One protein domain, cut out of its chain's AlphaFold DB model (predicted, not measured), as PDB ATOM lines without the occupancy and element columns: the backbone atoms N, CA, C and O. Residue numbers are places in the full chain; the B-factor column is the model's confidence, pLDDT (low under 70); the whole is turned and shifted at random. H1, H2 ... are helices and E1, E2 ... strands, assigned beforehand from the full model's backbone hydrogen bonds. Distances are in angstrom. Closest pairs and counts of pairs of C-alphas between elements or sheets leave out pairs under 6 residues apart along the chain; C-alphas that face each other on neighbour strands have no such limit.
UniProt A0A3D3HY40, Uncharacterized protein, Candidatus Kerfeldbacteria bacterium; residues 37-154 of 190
ATOM      1  N   GLN A  37     162.533 111.865 141.524       73.38
ATOM      2  CA  GLN A  37     163.360 111.702 142.726       73.38
ATOM      3  C   GLN A  37     164.199 112.954 143.009       73.38
ATOM      4  O   GLN A  37     164.117 113.512 144.098       73.38
ATOM      5  N   ASN A  38     164.908 113.477 142.001       75.19
ATOM      6  CA  ASN A  38     165.679 114.714 142.148       75.19
ATOM      7  C   ASN A  38     164.810 115.901 142.593       75.19
ATOM      8  O   ASN A  38     165.269 116.748 143.358       75.19
ATOM      9  N   ARG A  39     163.566 115.999 142.105       73.06
ATOM     10  CA  ARG A  39     162.633 117.052 142.522       73.06
ATOM     11  C   ARG A  39     162.196 116.857 143.973       73.06
ATOM     12  O   ARG A  39     162.182 117.837 144.710       73.06
ATOM     13  N   ALA A  40     161.883 115.627 144.380       73.44
ATOM     14  CA  ALA A  40     161.519 115.298 145.757       73.44
ATOM     15  C   ALA A  40     162.657 115.619 146.741       73.44
ATOM     16  O   ALA A  40     162.420 116.290 147.744       73.44
ATOM     17  N   ASP A  41     163.897 115.252 146.405       75.44
ATOM     18  CA  ASP A  41     165.078 115.555 147.220       75.44
ATOM     19  C   ASP A  41     165.285 117.065 147.384       75.44
ATOM     20  O   ASP A  41     165.562 117.558 148.479       75.44
ATOM     21  N   LYS A  42     165.129 117.831 146.297       76.25
ATOM     22  CA  LYS A  42     165.212 119.297 146.344       76.25
ATOM     23  C   LYS A  42     164.088 119.893 147.198       76.25
ATOM     24  O   LYS A  42     164.355 120.805 147.975       76.25
ATOM     25  N   THR A  43     162.864 119.369 147.093       76.75
ATOM     26  CA  THR A  43     161.732 119.792 147.934       76.75
ATOM     27  C   THR A  43     162.037 119.560 149.406       76.75
ATOM     28  O   THR A  43     161.885 120.495 150.192       76.75
ATOM     29  N   SER A  44     162.535 118.372 149.764       77.94
ATOM     30  CA  SER A  44     162.935 118.055 151.140       77.94
ATOM     31  C   SER A  44     163.940 119.070 151.665       77.94
ATOM     32  O   SER A  44     163.733 119.630 152.730       77.94
ATOM     33  N   ARG A  45     164.971 119.412 150.881       81.19
ATOM     34  CA  ARG A  45     165.994 120.385 151.300       81.19
ATOM     35  C   ARG A  45     165.433 121.776 151.593       81.19
ATOM     36  O   ARG A  45     165.906 122.429 152.519       81.19
ATOM     37  N   VAL A  46     164.466 122.249 150.804       81.81
ATOM     38  CA  VAL A  46     163.822 123.555 151.037       81.81
ATOM     39  C   VAL A  46     162.969 123.513 152.301       81.81
ATOM     40  O   VAL A  46     163.052 124.430 153.116       81.81
ATOM     41  N   VAL A  47     162.192 122.443 152.483       82.88
ATOM     42  CA  VAL A  47     161.389 122.231 153.696       82.88
ATOM     43  C   VAL A  47     162.299 122.158 154.923       82.88
ATOM     44  O   VAL A  47     162.116 122.942 155.848       82.88
ATOM     45  N   ASP A  48     163.347 121.334 154.883       83.69
ATOM     46  CA  ASP A  48     164.330 121.176 155.959       83.69
ATOM     47  C   ASP A  48     165.004 122.507 156.325       83.69
ATOM     48  O   ASP A  48     165.170 122.826 157.503       83.69
ATOM     49  N   MET A  49     165.394 123.305 155.324       85.00
ATOM     50  CA  MET A  49     165.986 124.632 155.531       85.00
ATOM     51  C   MET A  49     165.028 125.560 156.286       85.00
ATOM     52  O   MET A  49     165.449 126.261 157.207       85.00
ATOM     53  N   ILE A  50     163.750 125.570 155.906       84.31
ATOM     54  CA  ILE A  50     162.728 126.407 156.540       84.31
ATOM     55  C   ILE A  50     162.427 125.910 157.955       84.31
ATOM     56  O   ILE A  50     162.394 126.706 158.891       84.31
ATOM     57  N   GLU A  51     162.238 124.604 158.132       84.19
ATOM     58  CA  GLU A  51     161.877 124.015 159.421       84.19
ATOM     59  C   GLU A  51     162.979 124.162 160.470       84.19
ATOM     60  O   GLU A  51     162.670 124.368 161.645       84.19
ATOM     61  N   ARG A  52     164.249 124.107 160.049       82.50
ATOM     62  CA  ARG A  52     165.418 124.359 160.909       82.50
ATOM     63  C   ARG A  52     165.670 125.846 161.156       82.50
ATOM     64  O   ARG A  52     166.410 126.197 162.074       82.50
ATOM     65  N   SER A  53     165.073 126.728 160.359       79.62
ATOM     66  CA  SER A  53     165.187 128.170 160.549       79.62
ATOM     67  C   SER A  53     164.204 128.645 161.617       79.62
ATOM     68  O   SER A  53     163.116 129.139 161.319       79.62
ATOM     69  N   HIS A  54     164.599 128.524 162.887       79.38
ATOM     70  CA  HIS A  54     163.792 128.987 164.024       79.38
ATOM     71  C   HIS A  54     163.405 130.472 163.924       79.38
ATOM     72  O   HIS A  54     162.344 130.856 164.404       79.38
ATOM     73  N   TYR A  55     164.233 131.295 163.273       80.75
ATOM     74  CA  TYR A  55     163.967 132.723 163.100       80.75
ATOM     75  C   TYR A  55     162.976 133.022 161.963       80.75
ATOM     76  O   TYR A  55     162.239 133.998 162.052       80.75
ATOM     77  N   ALA A  56     162.932 132.203 160.903       84.31
ATOM     78  CA  ALA A  56     162.074 132.456 159.742       84.31
ATOM     79  C   ALA A  56     160.759 131.672 159.768       84.31
ATOM     80  O   ALA A  56     159.757 132.143 159.230       84.31
ATOM     81  N   LYS A  57     160.738 130.500 160.413       86.12
ATOM     82  CA  LYS A  57     159.558 129.633 160.525       86.12
ATOM     83  C   LYS A  57     158.289 130.354 161.005       86.12
ATOM     84  O   LYS A  57     157.242 130.090 160.420       86.12
ATOM     85  N   PRO A  58     158.337 131.295 161.971       89.25
ATOM     86  CA  PRO A  58     157.131 131.991 162.424       89.25
ATOM     87  C   PRO A  58     156.463 132.831 161.328       89.25
ATOM     88  O   PRO A  58     155.293 133.168 161.419       89.25
ATOM     89  N   PHE A  59     157.179 133.175 160.263       90.19
ATOM     90  CA  PHE A  59     156.677 134.033 159.190       90.19
ATOM     91  C   PHE A  59     156.020 133.257 158.049       90.19
ATOM     92  O   PHE A  59     155.623 133.856 157.050       90.19
ATOM     93  N   LEU A  60     155.918 131.937 158.196       91.12
ATOM     94  CA  LEU A  60     155.389 131.003 157.214       91.12
ATOM     95  C   LEU A  60     154.292 130.146 157.864       91.12
ATOM     96  O   LEU A  60     154.262 130.013 159.087       91.12
ATOM     97  N   PRO A  61     153.359 129.574 157.088       89.19
ATOM     98  CA  PRO A  61     152.300 128.745 157.659       89.19
ATOM     99  C   PRO A  61     152.879 127.470 158.293       89.19
ATOM    100  O   PRO A  61     153.855 126.913 157.791       89.19
ATOM    101  N   LYS A  62     152.230 126.950 159.350       86.06
ATOM    102  CA  LYS A  62     152.651 125.706 160.038       86.06
ATOM    103  C   LYS A  62     152.816 124.510 159.095       86.06
ATOM    104  O   LYS A  62     153.627 123.633 159.365       86.06
ATOM    105  N   GLN A  63     152.030 124.465 158.021       87.94
ATOM    106  CA  GLN A  63     152.093 123.434 156.992       87.94
ATOM    107  C   GLN A  63     152.139 124.090 155.611       87.94
ATOM    108  O   GLN A  63     151.277 124.906 155.270       87.94
ATOM    109  N   PHE A  64     153.126 123.709 154.803       89.19
ATOM    110  CA  PHE A  64     153.323 124.237 153.457       89.19
ATOM    111  C   PHE A  64     153.864 123.185 152.492       89.19
ATOM    112  O   PHE A  64     154.359 122.131 152.883       89.19
ATOM    113  N   ILE A  65     153.797 123.523 151.209       87.44
ATOM    114  CA  ILE A  65     154.427 122.804 150.104       87.44
ATOM    115  C   ILE A  65     155.388 123.739 149.363       87.44
ATOM    116  O   ILE A  65     155.088 124.921 149.192       87.44
ATOM    117  N   ALA A  66     156.524 123.217 148.894       86.94
ATOM    118  CA  ALA A  66     157.429 123.955 148.009       86.94
ATOM    119  C   ALA A  66     157.032 123.755 146.538       86.94
ATOM    120  O   ALA A  66     156.861 122.623 146.082       86.94
ATOM    121  N   ILE A  67     156.899 124.850 145.786       83.69
ATOM    122  CA  ILE A  67     156.412 124.835 144.397       83.69
ATOM    123  C   ILE A  67     157.578 124.706 143.403       83.69
ATOM    124  O   ILE A  67     157.540 123.852 142.508       83.69
ATOM    125  N   ASN A  68     158.633 125.503 143.583       79.19
ATOM    126  CA  ASN A  68     159.848 125.517 142.755       79.19
ATOM    127  C   ASN A  68     161.087 125.141 143.602       79.19
ATOM    128  O   ASN A  68     161.969 125.956 143.874       79.19
ATOM    129  N   PRO A  69     161.208 123.868 144.003       72.19
ATOM    130  CA  PRO A  69     162.245 123.431 144.936       72.19
ATOM    131  C   PRO A  69     163.678 123.582 144.402       72.19
ATOM    132  O   PRO A  69     164.642 123.497 145.157       72.19
ATOM    133  N   GLU A  70     163.847 123.801 143.097       73.81
ATOM    134  CA  GLU A  70     165.159 124.057 142.499       73.81
ATOM    135  C   GLU A  70     165.717 125.434 142.883       73.81
ATOM    136  O   GLU A  70     166.939 125.611 142.935       73.81
ATOM    137  N   GLY A  71     164.819 126.361 143.228       75.50
ATOM    138  CA  GLY A  71     165.097 127.760 143.493       75.50
ATOM    139  C   GLY A  71     165.542 128.504 142.238       75.50
ATOM    140  O   GLY A  71     166.465 128.086 141.539       75.50
ATOM    141  N   GLU A  72     164.912 129.638 141.969       85.19
ATOM    142  CA  GLU A  72     165.243 130.487 140.823       85.19
ATOM    143  C   GLU A  72     165.928 131.766 141.290       85.19
ATOM    144  O   GLU A  72     165.726 132.229 142.415       85.19
ATOM    145  N   MET A  73     166.785 132.336 140.445       87.94
ATOM    146  CA  MET A  73     167.459 133.582 140.792       87.94
ATOM    147  C   MET A  73     166.447 134.722 140.833       87.94
ATOM    148  O   MET A  73     165.592 134.842 139.955       87.94
ATOM    149  N   CYS A  74     166.549 135.566 141.854       89.25
ATOM    150  CA  CYS A  74     165.650 136.691 142.039       89.25
ATOM    151  C   CYS A  74     166.368 137.942 142.550       89.25
ATOM    152  O   CYS A  74     167.374 137.894 143.273       89.25
ATOM    153  N   THR A  75     165.796 139.082 142.181       90.56
ATOM    154  CA  THR A  75     166.149 140.404 142.706       90.56
ATOM    155  C   THR A  75     165.889 140.505 144.210       90.56
ATOM    156  O   THR A  75     165.288 139.627 144.829       90.56
ATOM    157  N   GLN A  76     166.335 141.604 144.809       89.56
ATOM    158  CA  GLN A  76     166.094 141.926 146.213       89.56
ATOM    159  C   GLN A  76     164.604 142.123 146.556       89.56
ATOM    160  O   GLN A  76     164.236 141.968 147.722       89.56
ATOM    161  N   ASP A  77     163.763 142.363 145.548       91.25
ATOM    162  CA  ASP A  77     162.303 142.495 145.662       91.25
ATOM    163  C   ASP A  77     161.560 141.186 145.345       91.25
ATOM    164  O   ASP A  77     160.339 141.152 145.250       91.25
ATOM    165  N   GLY A  78     162.293 140.084 145.153       90.88
ATOM    166  CA  GLY A  78     161.710 138.761 144.919       90.88
ATOM    167  C   GLY A  78     161.279 138.498 143.473       90.88
ATOM    168  O   GLY A  78     160.836 137.391 143.166       90.88
ATOM    169  N   ASN A  79     161.455 139.452 142.555       91.50
ATOM    170  CA  ASN A  79     161.190 139.237 141.130       91.50
ATOM    171  C   ASN A  79     162.229 138.296 140.518       91.50
ATOM    172  O   ASN A  79     163.429 138.510 140.715       91.50
ATOM    173  N   TYR A  80     161.778 137.283 139.774       89.94
ATOM    174  CA  TYR A  80     162.668 136.341 139.096       89.94
ATOM    175  C   TYR A  80     163.460 137.016 137.983       89.94
ATOM    176  O   TYR A  80     162.942 137.873 137.268       89.94
ATOM    177  N   VAL A  81     164.720 136.613 137.838       87.00
ATOM    178  CA  VAL A  81     165.622 137.119 136.804       87.00
ATOM    179  C   VAL A  81     166.297 135.971 136.062       87.00
ATOM    180  O   VAL A  81     166.687 134.976 136.679       87.00
ATOM    181  N   PRO A  82     166.483 136.098 134.739       79.19
ATOM    182  CA  PRO A  82     167.254 135.130 133.979       79.19
ATOM    183  C   PRO A  82     168.744 135.252 134.330       79.19
ATOM    184  O   PRO A  82     169.309 136.342 134.336       79.19
ATOM    185  N   GLY A  83     169.404 134.123 134.592       68.69
ATOM    186  CA  GLY A  83     170.855 134.066 134.800       68.69
ATOM    187  C   GLY A  83     171.270 133.248 136.021       68.69
ATOM    188  O   GLY A  83     170.454 132.903 136.866       68.69
ATOM    189  N   LYS A  84     172.562 132.901 136.104       63.38
ATOM    190  CA  LYS A  84     173.108 132.036 137.169       63.38
ATOM    191  C   LYS A  84     173.795 132.797 138.312       63.38
ATOM    192  O   LYS A  84     174.129 132.172 139.314       63.38
ATOM    193  N   ASN A  85     174.033 134.109 138.177       65.12
ATOM    194  CA  ASN A  85     174.973 134.825 139.053       65.12
ATOM    195  C   ASN A  85     174.545 136.205 139.573       65.12
ATOM    196  O   ASN A  85     175.334 136.847 140.256       65.12
ATOM    197  N   THR A  86     173.318 136.646 139.325       64.38
ATOM    198  CA  THR A  86     172.813 137.937 139.809       64.38
ATOM    199  C   THR A  86     171.674 137.715 140.799       64.38
ATOM    200  O   THR A  86     170.653 137.136 140.441       64.38
ATOM    201  N   GLY A  87     171.849 138.170 142.042       75.38
ATOM    202  CA  GLY A  87     170.798 138.167 143.064       75.38
ATOM    203  C   GLY A  87     170.837 137.006 144.064       75.38
ATOM    204  O   GLY A  87     171.843 136.311 144.215       75.38
ATOM    205  N   GLY A  88     169.726 136.851 144.790       86.81
ATOM    206  CA  GLY A  88     169.511 135.760 145.749       86.81
ATOM    207  C   GLY A  88     168.781 134.587 145.098       86.81
ATOM    208  O   GLY A  88     168.318 134.699 143.961       86.81
ATOM    209  N   ARG A  89     168.659 133.469 145.813       88.62
ATOM    210  CA  ARG A  89     167.838 132.335 145.366       88.62
ATOM    211  C   ARG A  89     166.451 132.441 145.985       88.62
ATOM    212  O   ARG A  89     166.347 132.546 147.203       88.62
ATOM    213  N   CYS A  90     165.410 132.408 145.167       90.88
ATOM    214  CA  CYS A  90     164.028 132.455 145.615       90.88
ATOM    215  C   CYS A  90     163.341 131.096 145.515       90.88
ATOM    216  O   CYS A  90     163.511 130.379 144.529       90.88
ATOM    217  N   PHE A  91     162.523 130.798 146.519       90.88
ATOM    218  CA  PHE A  91     161.666 129.625 146.602       90.88
ATOM    219  C   PHE A  91     160.232 130.069 146.888       90.88
ATOM    220  O   PHE A  91     159.970 130.771 147.859       90.88
ATOM    221  N   ASP A  92     159.307 129.646 146.051       92.25
ATOM    222  CA  ASP A  92     157.873 129.744 146.227       92.25
ATOM    223  C   ASP A  92     157.378 128.587 147.085       92.25
ATOM    224  O   ASP A  92     157.629 127.407 146.808       92.25
ATOM    225  N   ILE A  93     156.609 128.944 148.102       91.75
ATOM    226  CA  ILE A  93     155.871 128.009 148.932       91.75
ATOM    227  C   ILE A  93     154.397 128.400 148.976       91.75
ATOM    228  O   ILE A  93     154.013 129.540 148.703       91.75
ATOM    229  N   ARG A  94     153.554 127.446 149.343       92.00
ATOM    230  CA  ARG A  94     152.118 127.662 149.512       92.00
ATOM    231  C   ARG A  94     151.620 126.903 150.724       92.00
ATOM    232  O   ARG A  94     152.144 125.832 151.020       92.00
ATOM    233  N   SER A  95     150.624 127.446 151.410       91.19
ATOM    234  CA  SER A  95     149.903 126.711 152.445       91.19
ATOM    235  C   SER A  95     149.265 125.445 151.861       91.19
ATOM    236  O   SER A  95     148.928 125.388 150.673       91.19
ATOM    237  N   VAL A  96     149.114 124.409 152.688       89.44
ATOM    238  CA  VAL A  96     148.509 123.132 152.259       89.44
ATOM    239  C   VAL A  96     147.043 123.299 151.838       89.44
ATOM    240  O   VAL A  96     146.595 122.619 150.924       89.44
ATOM    241  N   ASP A  97     146.315 124.246 152.434       87.50
ATOM    242  CA  ASP A  97     144.945 124.614 152.035       87.50
ATOM    243  C   ASP A  97     144.873 125.452 150.741       87.50
ATOM    244  O   ASP A  97     143.787 125.803 150.277       87.50
ATOM    245  N   HIS A  98     146.030 125.781 150.163       85.50
ATOM    246  CA  HIS A  98     146.208 126.585 148.959       85.50
ATOM    247  C   HIS A  98     145.675 128.027 149.015       85.50
ATOM    248  O   HIS A  98     145.665 128.693 147.980       85.50
ATOM    249  N   GLN A  99     145.298 128.533 150.193       88.88
ATOM    250  CA  GLN A  99     144.735 129.880 150.360       88.88
ATOM    251  C   GLN A  99     145.787 130.990 150.364       88.88
ATOM    252  O   GLN A  99     145.466 132.160 150.175       88.88
ATOM    253  N   SER A 100     147.054 130.668 150.622       91.56
ATOM    254  CA  SER A 100     148.109 131.673 150.733       91.56
ATOM    255  C   SER A 100     149.424 131.158 150.173       91.56
ATOM    256  O   SER A 100     149.763 129.981 150.292       91.56
ATOM    257  N   ALA A 101     150.174 132.056 149.544       93.88
ATOM    258  CA  ALA A 101     151.469 131.756 148.951       93.88
ATOM    259  C   ALA A 101     152.517 132.751 149.435       93.88
ATOM    260  O   ALA A 101     152.208 133.905 149.728       93.88
ATOM    261  N   TRP A 102     153.764 132.298 149.484       95.25
ATOM    262  CA  TRP A 102     154.906 133.113 149.862       95.25
ATOM    263  C   TRP A 102     156.077 132.843 148.933       95.25
ATOM    264  O   TRP A 102     156.227 131.741 148.407       95.25
ATOM    265  N   ARG A 103     156.941 133.844 148.796       95.12
ATOM    266  CA  ARG A 103     158.260 133.712 148.193       95.12
ATOM    267  C   ARG A 103     159.319 133.981 149.242       95.12
ATOM    268  O   ARG A 103     159.293 135.001 149.922       95.12
ATOM    269  N   ILE A 104     160.270 133.075 149.355       93.50
ATOM    270  CA  ILE A 104     161.377 133.137 150.300       93.50
ATOM    271  C   ILE A 104     162.629 133.417 149.500       93.50
ATOM    272  O   ILE A 104     162.975 132.636 148.620       93.50
ATOM    273  N   ARG A 105     163.323 134.505 149.818       92.69
ATOM    274  CA  ARG A 105     164.614 134.833 149.226       92.69
ATOM    275  C   ARG A 105     165.737 134.495 150.194       92.69
ATOM    276  O   ARG A 105     165.747 134.935 151.342       92.69
ATOM    277  N   VAL A 106     166.707 133.759 149.679       88.62
ATOM    278  CA  VAL A 106     167.865 133.249 150.398       88.62
ATOM    279  C   VAL A 106     169.141 133.889 149.852       88.62
ATOM    280  O   VAL A 106     169.329 133.977 148.629       88.62
ATOM    281  N   ALA A 107     170.015 134.321 150.761       79.06
ATOM    282  CA  ALA A 107     171.341 134.836 150.452       79.06
ATOM    283  C   ALA A 107     172.152 133.787 149.694       79.06
ATOM    284  O   ALA A 107     172.161 132.606 150.055       79.06
ATOM    285  N   ARG A 108     172.923 134.210 148.693       69.81
ATOM    286  CA  ARG A 108     173.944 133.342 148.106       69.81
ATOM    287  C   ARG A 108     175.207 133.391 148.967       69.81
ATOM    288  O   ARG A 108     176.203 133.987 148.579       69.81
ATOM    289  N   THR A 109     175.169 132.768 150.136       55.78
ATOM    290  CA  THR A 109     176.366 132.494 150.940       55.78
ATOM    291  C   THR A 109     176.768 131.034 150.730       55.78
ATOM    292  O   THR A 109     175.914 130.177 150.526       55.78
ATOM    293  N   GLY A 110     178.069 130.731 150.697       44.78
ATOM    294  CA  GLY A 110     178.618 129.393 150.404       44.78
ATOM    295  C   GLY A 110     178.339 128.306 151.458       44.78
ATOM    296  O   GLY A 110     179.128 127.375 151.580       44.78
ATOM    297  N   GLY A 111     177.252 128.429 152.223       50.38
ATOM    298  CA  GLY A 111     176.787 127.511 153.265       50.38
ATOM    299  C   GLY A 111     175.267 127.277 153.170       50.38
ATOM    300  O   GLY A 111     174.679 127.579 152.129       50.38
ATOM    301  N   PRO A 112     174.605 126.724 154.210       54.69
ATOM    302  CA  PRO A 112     173.147 126.606 154.226       54.69
ATOM    303  C   PRO A 112     172.564 128.015 154.108       54.69
ATOM    304  O   PRO A 112     172.762 128.847 154.990       54.69
ATOM    305  N   GLY A 113     171.961 128.314 152.959       70.69
ATOM    306  CA  GLY A 113     171.616 129.681 152.602       70.69
ATOM    307  C   GLY A 113     170.721 130.323 153.663       70.69
ATOM    308  O   GLY A 113     169.728 129.737 154.092       70.69
ATOM    309  N   LEU A 114     171.085 131.530 154.090       82.06
ATOM    310  CA  LEU A 114     170.331 132.280 155.090       82.06
ATOM    311  C   LEU A 114     169.129 132.953 154.433       82.06
ATOM    312  O   LEU A 114     169.267 133.593 153.389       82.06
ATOM    313  N   ILE A 115     167.951 132.813 155.036       88.06
ATOM    314  CA  ILE A 115     166.752 133.505 154.569       88.06
ATOM    315  C   ILE A 115     166.943 134.992 154.871       88.06
ATOM    316  O   ILE A 115     167.151 135.376 156.017       88.06
ATOM    317  N   GLU A 116     166.895 135.826 153.836       89.75
ATOM    318  CA  GLU A 116     167.060 137.281 153.958       89.75
ATOM    319  C   GLU A 116     165.716 137.994 153.906       89.75
ATOM    320  O   GLU A 116     165.540 139.033 154.536       89.75
ATOM    321  N   ARG A 117     164.767 137.481 153.114       93.06
ATOM    322  CA  ARG A 117     163.469 138.133 152.904       93.06
ATOM    323  C   ARG A 117     162.373 137.114 152.678       93.06
ATOM    324  O   ARG A 117     162.598 136.084 152.040       93.06
ATOM    325  N   ILE A 118     161.178 137.446 153.140       95.06
ATOM    326  CA  ILE A 118     159.949 136.727 152.813       95.06
ATOM    327  C   ILE A 118     158.985 137.730 152.197       95.06
ATOM    328  O   ILE A 118     158.871 138.860 152.668       95.06
ATOM    329  N   PHE A 119     158.291 137.296 151.157       96.38
ATOM    330  CA  PHE A 119     157.216 138.015 150.495       96.38
ATOM    331  C   PHE A 119     155.950 137.176 150.606       96.38
ATOM    332  O   PHE A 119     156.011 135.959 150.424       96.38
ATOM    333  N   LYS A 120     154.811 137.805 150.881       95.81
ATOM    334  CA  LYS A 120     153.494 137.177 150.771       95.81
ATOM    335  C   LYS A 120     152.937 137.502 149.389       95.81
ATOM    336  O   LYS A 120     153.074 138.622 148.906       95.81
ATOM    337  N   SER A 121     152.338 136.513 148.747       93.75
ATOM    338  CA  SER A 121     151.578 136.717 147.522       93.75
ATOM    339  C   SER A 121     150.189 137.218 147.895       93.75
ATOM    340  O   SER A 121     149.415 136.469 148.492       93.75
ATOM    341  N   ASP A 122     149.865 138.442 147.501       90.31
ATOM    342  CA  ASP A 122     148.535 139.032 147.629       90.31
ATOM    343  C   ASP A 122     147.997 139.354 146.231       90.31
ATOM    344  O   ASP A 122     148.609 140.111 145.479       90.31
ATOM    345  N   ASN A 123     146.907 138.693 145.834       86.50
ATOM    346  CA  ASN A 123     146.303 138.816 144.499       86.50
ATOM    347  C   ASN A 123     147.305 138.714 143.329       86.50
ATOM    348  O   ASN A 123     147.196 139.406 142.318       86.50
ATOM    349  N   GLY A 124     148.302 137.834 143.465       83.06
ATOM    350  CA  GLY A 124     149.347 137.613 142.458       83.06
ATOM    351  C   GLY A 124     150.495 138.625 142.482       83.06
ATOM    352  O   GLY A 124     151.446 138.468 141.718       83.06
ATOM    353  N   GLN A 125     150.453 139.624 143.366       90.31
ATOM    354  CA  GLN A 125     151.559 140.543 143.614       90.31
ATOM    355  C   GLN A 125     152.380 140.098 144.823       90.31
ATOM    356  O   GLN A 125     151.852 139.587 145.808       90.31
ATOM    357  N   LEU A 126     153.696 140.302 144.752       93.19
ATOM    358  CA  LEU A 126     154.578 140.074 145.889       93.19
ATOM    359  C   LEU A 126     154.591 141.306 146.781       93.19
ATOM    360  O   LEU A 126     155.087 142.362 146.395       93.19
ATOM    361  N   VAL A 127     154.098 141.133 147.997       94.44
ATOM    362  CA  VAL A 127     154.181 142.131 149.057       94.44
ATOM    363  C   VAL A 127     155.289 141.702 150.003       94.44
ATOM    364  O   VAL A 127     155.322 140.553 150.454       94.44
ATOM    365  N   LEU A 128     156.227 142.602 150.295       95.12
ATOM    366  CA  LEU A 128     157.260 142.333 151.291       95.12
ATOM    367  C   LEU A 128     156.587 141.979 152.623       95.12
ATOM    368  O   LEU A 128     155.681 142.674 153.064       95.12
ATOM    369  N   TRP A 129     157.024 140.888 153.242       94.62
ATOM    370  CA  TRP A 129     156.459 140.377 154.489       94.62
ATOM    371  C   TRP A 129     157.407 140.636 155.655       94.62
ATOM    372  O   TRP A 129     157.023 141.208 156.674       94.62
ATOM    373  N   THR A 130     158.675 140.258 155.484       93.31
ATOM    374  CA  THR A 130     159.707 140.463 156.502       93.31
ATOM    375  C   THR A 130     161.100 140.525 155.879       93.31
ATOM    376  O   THR A 130     161.348 139.909 154.833       93.31
ATOM    377  N   ILE A 131     162.010 141.244 156.535       91.81
ATOM    378  CA  ILE A 131     163.444 141.274 156.223       91.81
ATOM    379  C   ILE A 131     164.214 140.768 157.441       91.81
ATOM    380  O   ILE A 131     163.971 141.217 158.561       91.81
ATOM    381  N   PHE A 132     165.163 139.871 157.199       88.44
ATOM    382  CA  PHE A 132     166.127 139.394 158.181       88.44
ATOM    383  C   PHE A 132     167.484 140.021 157.894       88.44
ATOM    384  O   PHE A 132     168.075 139.802 156.832       88.44
ATOM    385  N   ASP A 133     167.980 140.795 158.849       81.44
ATOM    386  CA  ASP A 133     169.351 141.274 158.823       81.44
ATOM    387  C   ASP A 133     170.272 140.193 159.388       81.44
ATOM    388  O   ASP A 133     170.337 139.965 160.595       81.44
ATOM    389  N   ASN A 134     170.982 139.521 158.489       75.56
ATOM    390  CA  ASN A 134     171.920 138.459 158.832       75.56
ATOM    391  C   ASN A 134     173.364 138.973 159.000       75.56
ATOM    392  O   ASN A 134     174.292 138.166 159.057       75.56
ATOM    393  N   SER A 135     173.578 140.295 159.052       69.25
ATOM    394  CA  SER A 135     174.913 140.890 159.204       69.25
ATOM    395  C   SER A 135     175.496 140.735 160.615       69.25
ATOM    396  O   SER A 135     176.714 140.809 160.793       69.25
ATOM    397  N   HIS A 136     174.657 140.454 161.615       59.84
ATOM    398  CA  HIS A 136     175.062 140.319 163.010       59.84
ATOM    399  C   HIS A 136     175.005 138.857 163.479       59.84
ATOM    400  O   HIS A 136     173.955 138.221 163.480       59.84
ATOM    401  N   GLN A 137     176.146 138.323 163.932       51.28
ATOM    402  CA  GLN A 137     176.291 136.918 164.348       51.28
ATOM    403  C   GLN A 137     175.499 136.533 165.617       51.28
ATOM    404  O   GLN A 137     175.353 135.346 165.890       51.28
ATOM    405  N   ASN A 138     174.958 137.502 166.368       48.12
ATOM    406  CA  ASN A 138     174.285 137.275 167.659       48.12
ATOM    407  C   ASN A 138     172.755 137.440 167.627       48.12
ATOM    408  O   ASN A 138     172.114 137.457 168.676       48.12
ATOM    409  N   GLY A 139     172.161 137.535 166.441       50.97
ATOM    410  CA  GLY A 139     170.712 137.548 166.279       50.97
ATOM    411  C   GLY A 139     170.325 138.234 164.984       50.97
ATOM    412  O   GLY A 139     170.714 139.379 164.756       50.97
ATOM    413  N   SER A 140     169.556 137.542 164.143       64.12
ATOM    414  CA  SER A 140     168.961 138.166 162.967       64.12
ATOM    415  C   SER A 140     167.999 139.248 163.443       64.12
ATOM    416  O   SER A 140     166.981 138.932 164.064       64.12
ATOM    417  N   SER A 141     168.311 140.523 163.196       77.69
ATOM    418  CA  SER A 141     167.324 141.572 163.448       77.69
ATOM    419  C   SER A 141     166.191 141.400 162.431       77.69
ATOM    420  O   SER A 141     166.430 141.081 161.262       77.69
ATOM    421  N   VAL A 142     164.944 141.508 162.891       86.06
ATOM    422  CA  VAL A 142     163.764 141.273 162.053       86.06
ATOM    423  C   VAL A 142     163.037 142.588 161.840       86.06
ATOM    424  O   VAL A 142     162.619 143.234 162.799       86.06
ATOM    425  N   THR A 143     162.857 142.968 160.578       89.44
ATOM    426  CA  THR A 143     162.026 144.112 160.193       89.44
ATOM    427  C   THR A 143     160.717 143.610 159.601       89.44
ATOM    428  O   THR A 143     160.714 142.975 158.546       89.44
ATOM    429  N   TYR A 144     159.607 143.926 160.268       89.50
ATOM    430  CA  TYR A 144     158.260 143.633 159.783       89.50
ATOM    431  C   TYR A 144     157.847 144.661 158.732       89.50
ATOM    432  O   TYR A 144     157.983 145.862 158.957       89.50
ATOM    433  N   ALA A 145     157.303 144.201 157.607       90.50
ATOM    434  CA  ALA A 145     156.777 145.106 156.588       90.50
ATOM    435  C   ALA A 145     155.379 145.651 156.933       90.50
ATOM    436  O   ALA A 145     154.975 146.684 156.408       90.50
ATOM    437  N   SER A 146     154.640 144.962 157.811       89.50
ATOM    438  CA  SER A 146     153.302 145.357 158.253       89.50
ATOM    439  C   SER A 146     152.957 144.799 159.640       89.50
ATOM    440  O   SER A 146     153.564 143.834 160.117       89.50
ATOM    441  N   ASP A 147     151.930 145.376 160.273       90.00
ATOM    442  CA  ASP A 147     151.362 144.850 161.521       90.00
ATOM    443  C   ASP A 147     150.764 143.450 161.341       90.00
ATOM    444  O   ASP A 147     150.872 142.621 162.244       90.00
ATOM    445  N   GLU A 148     150.193 143.164 160.168       91.38
ATOM    446  CA  GLU A 148     149.678 141.837 159.817       91.38
ATOM    447  C   GLU A 148     150.802 140.792 159.844       91.38
ATOM    448  O   GLU A 148     150.649 139.735 160.455       91.38
ATOM    449  N   ALA A 149     151.966 141.103 159.261       89.25
ATOM    450  CA  ALA A 149     153.121 140.206 159.272       89.25
ATOM    451  C   ALA A 149     153.628 139.934 160.695       89.25
ATOM    452  O   ALA A 149     153.970 138.797 161.036       89.25
ATOM    453  N   ARG A 150     153.623 140.961 161.553       90.25
ATOM    454  CA  ARG A 150     153.984 140.825 162.971       90.25
ATOM    455  C   ARG A 150     152.983 139.959 163.735       90.25
ATOM    456  O   ARG A 150     153.394 139.074 164.486       90.25
ATOM    457  N   GLN A 151     151.685 140.194 163.547       91.25
ATOM    458  CA  GLN A 151     150.625 139.417 164.199       91.25
ATOM    459  C   GLN A 151     150.642 137.957 163.743       91.25
ATOM    460  O   GLN A 151     150.567 137.059 164.580       91.25
ATOM    461  N   PHE A 152     150.812 137.714 162.441       90.25
ATOM    462  CA  PHE A 152     150.958 136.371 161.887       90.25
ATOM    463  C   PHE A 152     152.113 135.620 162.557       90.25
ATOM    464  O   PHE A 152     151.924 134.504 163.031       90.25
ATOM    465  N   ALA A 153     153.285 136.251 162.689       87.69
ATOM    466  CA  ALA A 153     154.418 135.636 163.376       87.69
ATOM    467  C   ALA A 153     154.126 135.297 164.846       87.69
ATOM    468  O   ALA A 153     154.515 134.233 165.332       87.69
ATOM    469  N   GLY A 154     153.384 136.162 165.542       84.69
ATOM    470  CA  GLY A 154     152.920 135.903 166.904       84.69
ATOM    471  C   GLY A 154     152.010 134.674 167.014       84.69
ATOM    472  O   GLY A 154     152.160 133.892 167.950       84.69
TER     473      GLY A 154
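This is residues 37 to 154 of the 190 residues of an uncharacterized protein of Candidatus Kerfeldbacteria bacterium (UniProt A0A3D3HY40). A strongly twisted antiparallel sheet makes the core, with the long helix H1 packed slantwise over E1 toward one end of the sheet and the short helix H2 packed by E6 and E7 toward the other. Six of the strands fold back and forth as a meander, E2 E3 E4 E5 E6 E7, each strand the antiparallel neighbour of the one before, while the short E1 pairs beside E3. The printed part has 118 residues with two named helices and seven named strands, in the order H1 E1 E2 E3 E4 E5 E6 E7 H2, and its class is mixed, helices and strands. It is compact, with a radius of gyration of the C-alphas of 13.4 A, and rounded, spanning 37 by 35 by 26 A.

Begin with the sheet at E3, residues 88 to 95, which runs 22.6 A from C-alpha 88 at (169.511, 135.760, 145.749). E4, residues 101 to 106, covers 16.5 A, E5, residues 115 to 122, 20.3 A, and E6, residues 125 to 133, 23.4 A. Shorter are E1, residues 64 to 66, E2, residues 72 to 74, and E7, residues 141 to 144. Find C-alpha 37 at (163.360, 111.702, 142.726); from there H1 runs 22.2 A to residue 52. H2, residues 147 to 154, ends at C-alpha 154, at (152.920, 135.903, 166.904).

Look first along E3, the strand of the branched sheet with three neighbours. E1, beside residues 93 to 95, and E2, beside residues 88 to 90, lie on one side of it, and E4 on the other side. N 65 and O 94 are 2.8 A apart, N 74 and O 88 2.9 A, and N 91 and O 104 2.8 A, within hydrogen-bond range. Next come the hairpins E4 and E5, with N 103 and O 119 at 2.8 A, E5 and E6, with N 120 and O 127 at 2.8 A, and E6 and E7, with N 133 and O 141 at 2.9 A. E1, E2 and E7 are edge strands. H1 is on the sheet at a height of 9.4 A, over E1 and slantwise to it at 55 degrees on the local plane; their closest C-alphas, of Thr 43 and Ala 66, are 6.0 A apart. H2 is on the sheet at a height of 9.2 A, only just over E6, with 3 of its C-alphas falling on that strand; their closest C-alphas, of Trp 129 and Ala 149, are 5.8 A apart. H1 and H2 are apart. In both helices every O i to N i+4 pair is within hydrogen-bond range.

The C-alphas farthest apart, of Gln 37 and Asp 147, are 39.9 A from each other. The printed part has no cut. The links from H1 to E1, 11 residues, and from E2 to E3, 13 residues, are long. The mean pLDDT of the printed part is 83.0; look for values under 70 at residues 83 to 86, 108 to 112 and 135 to 140.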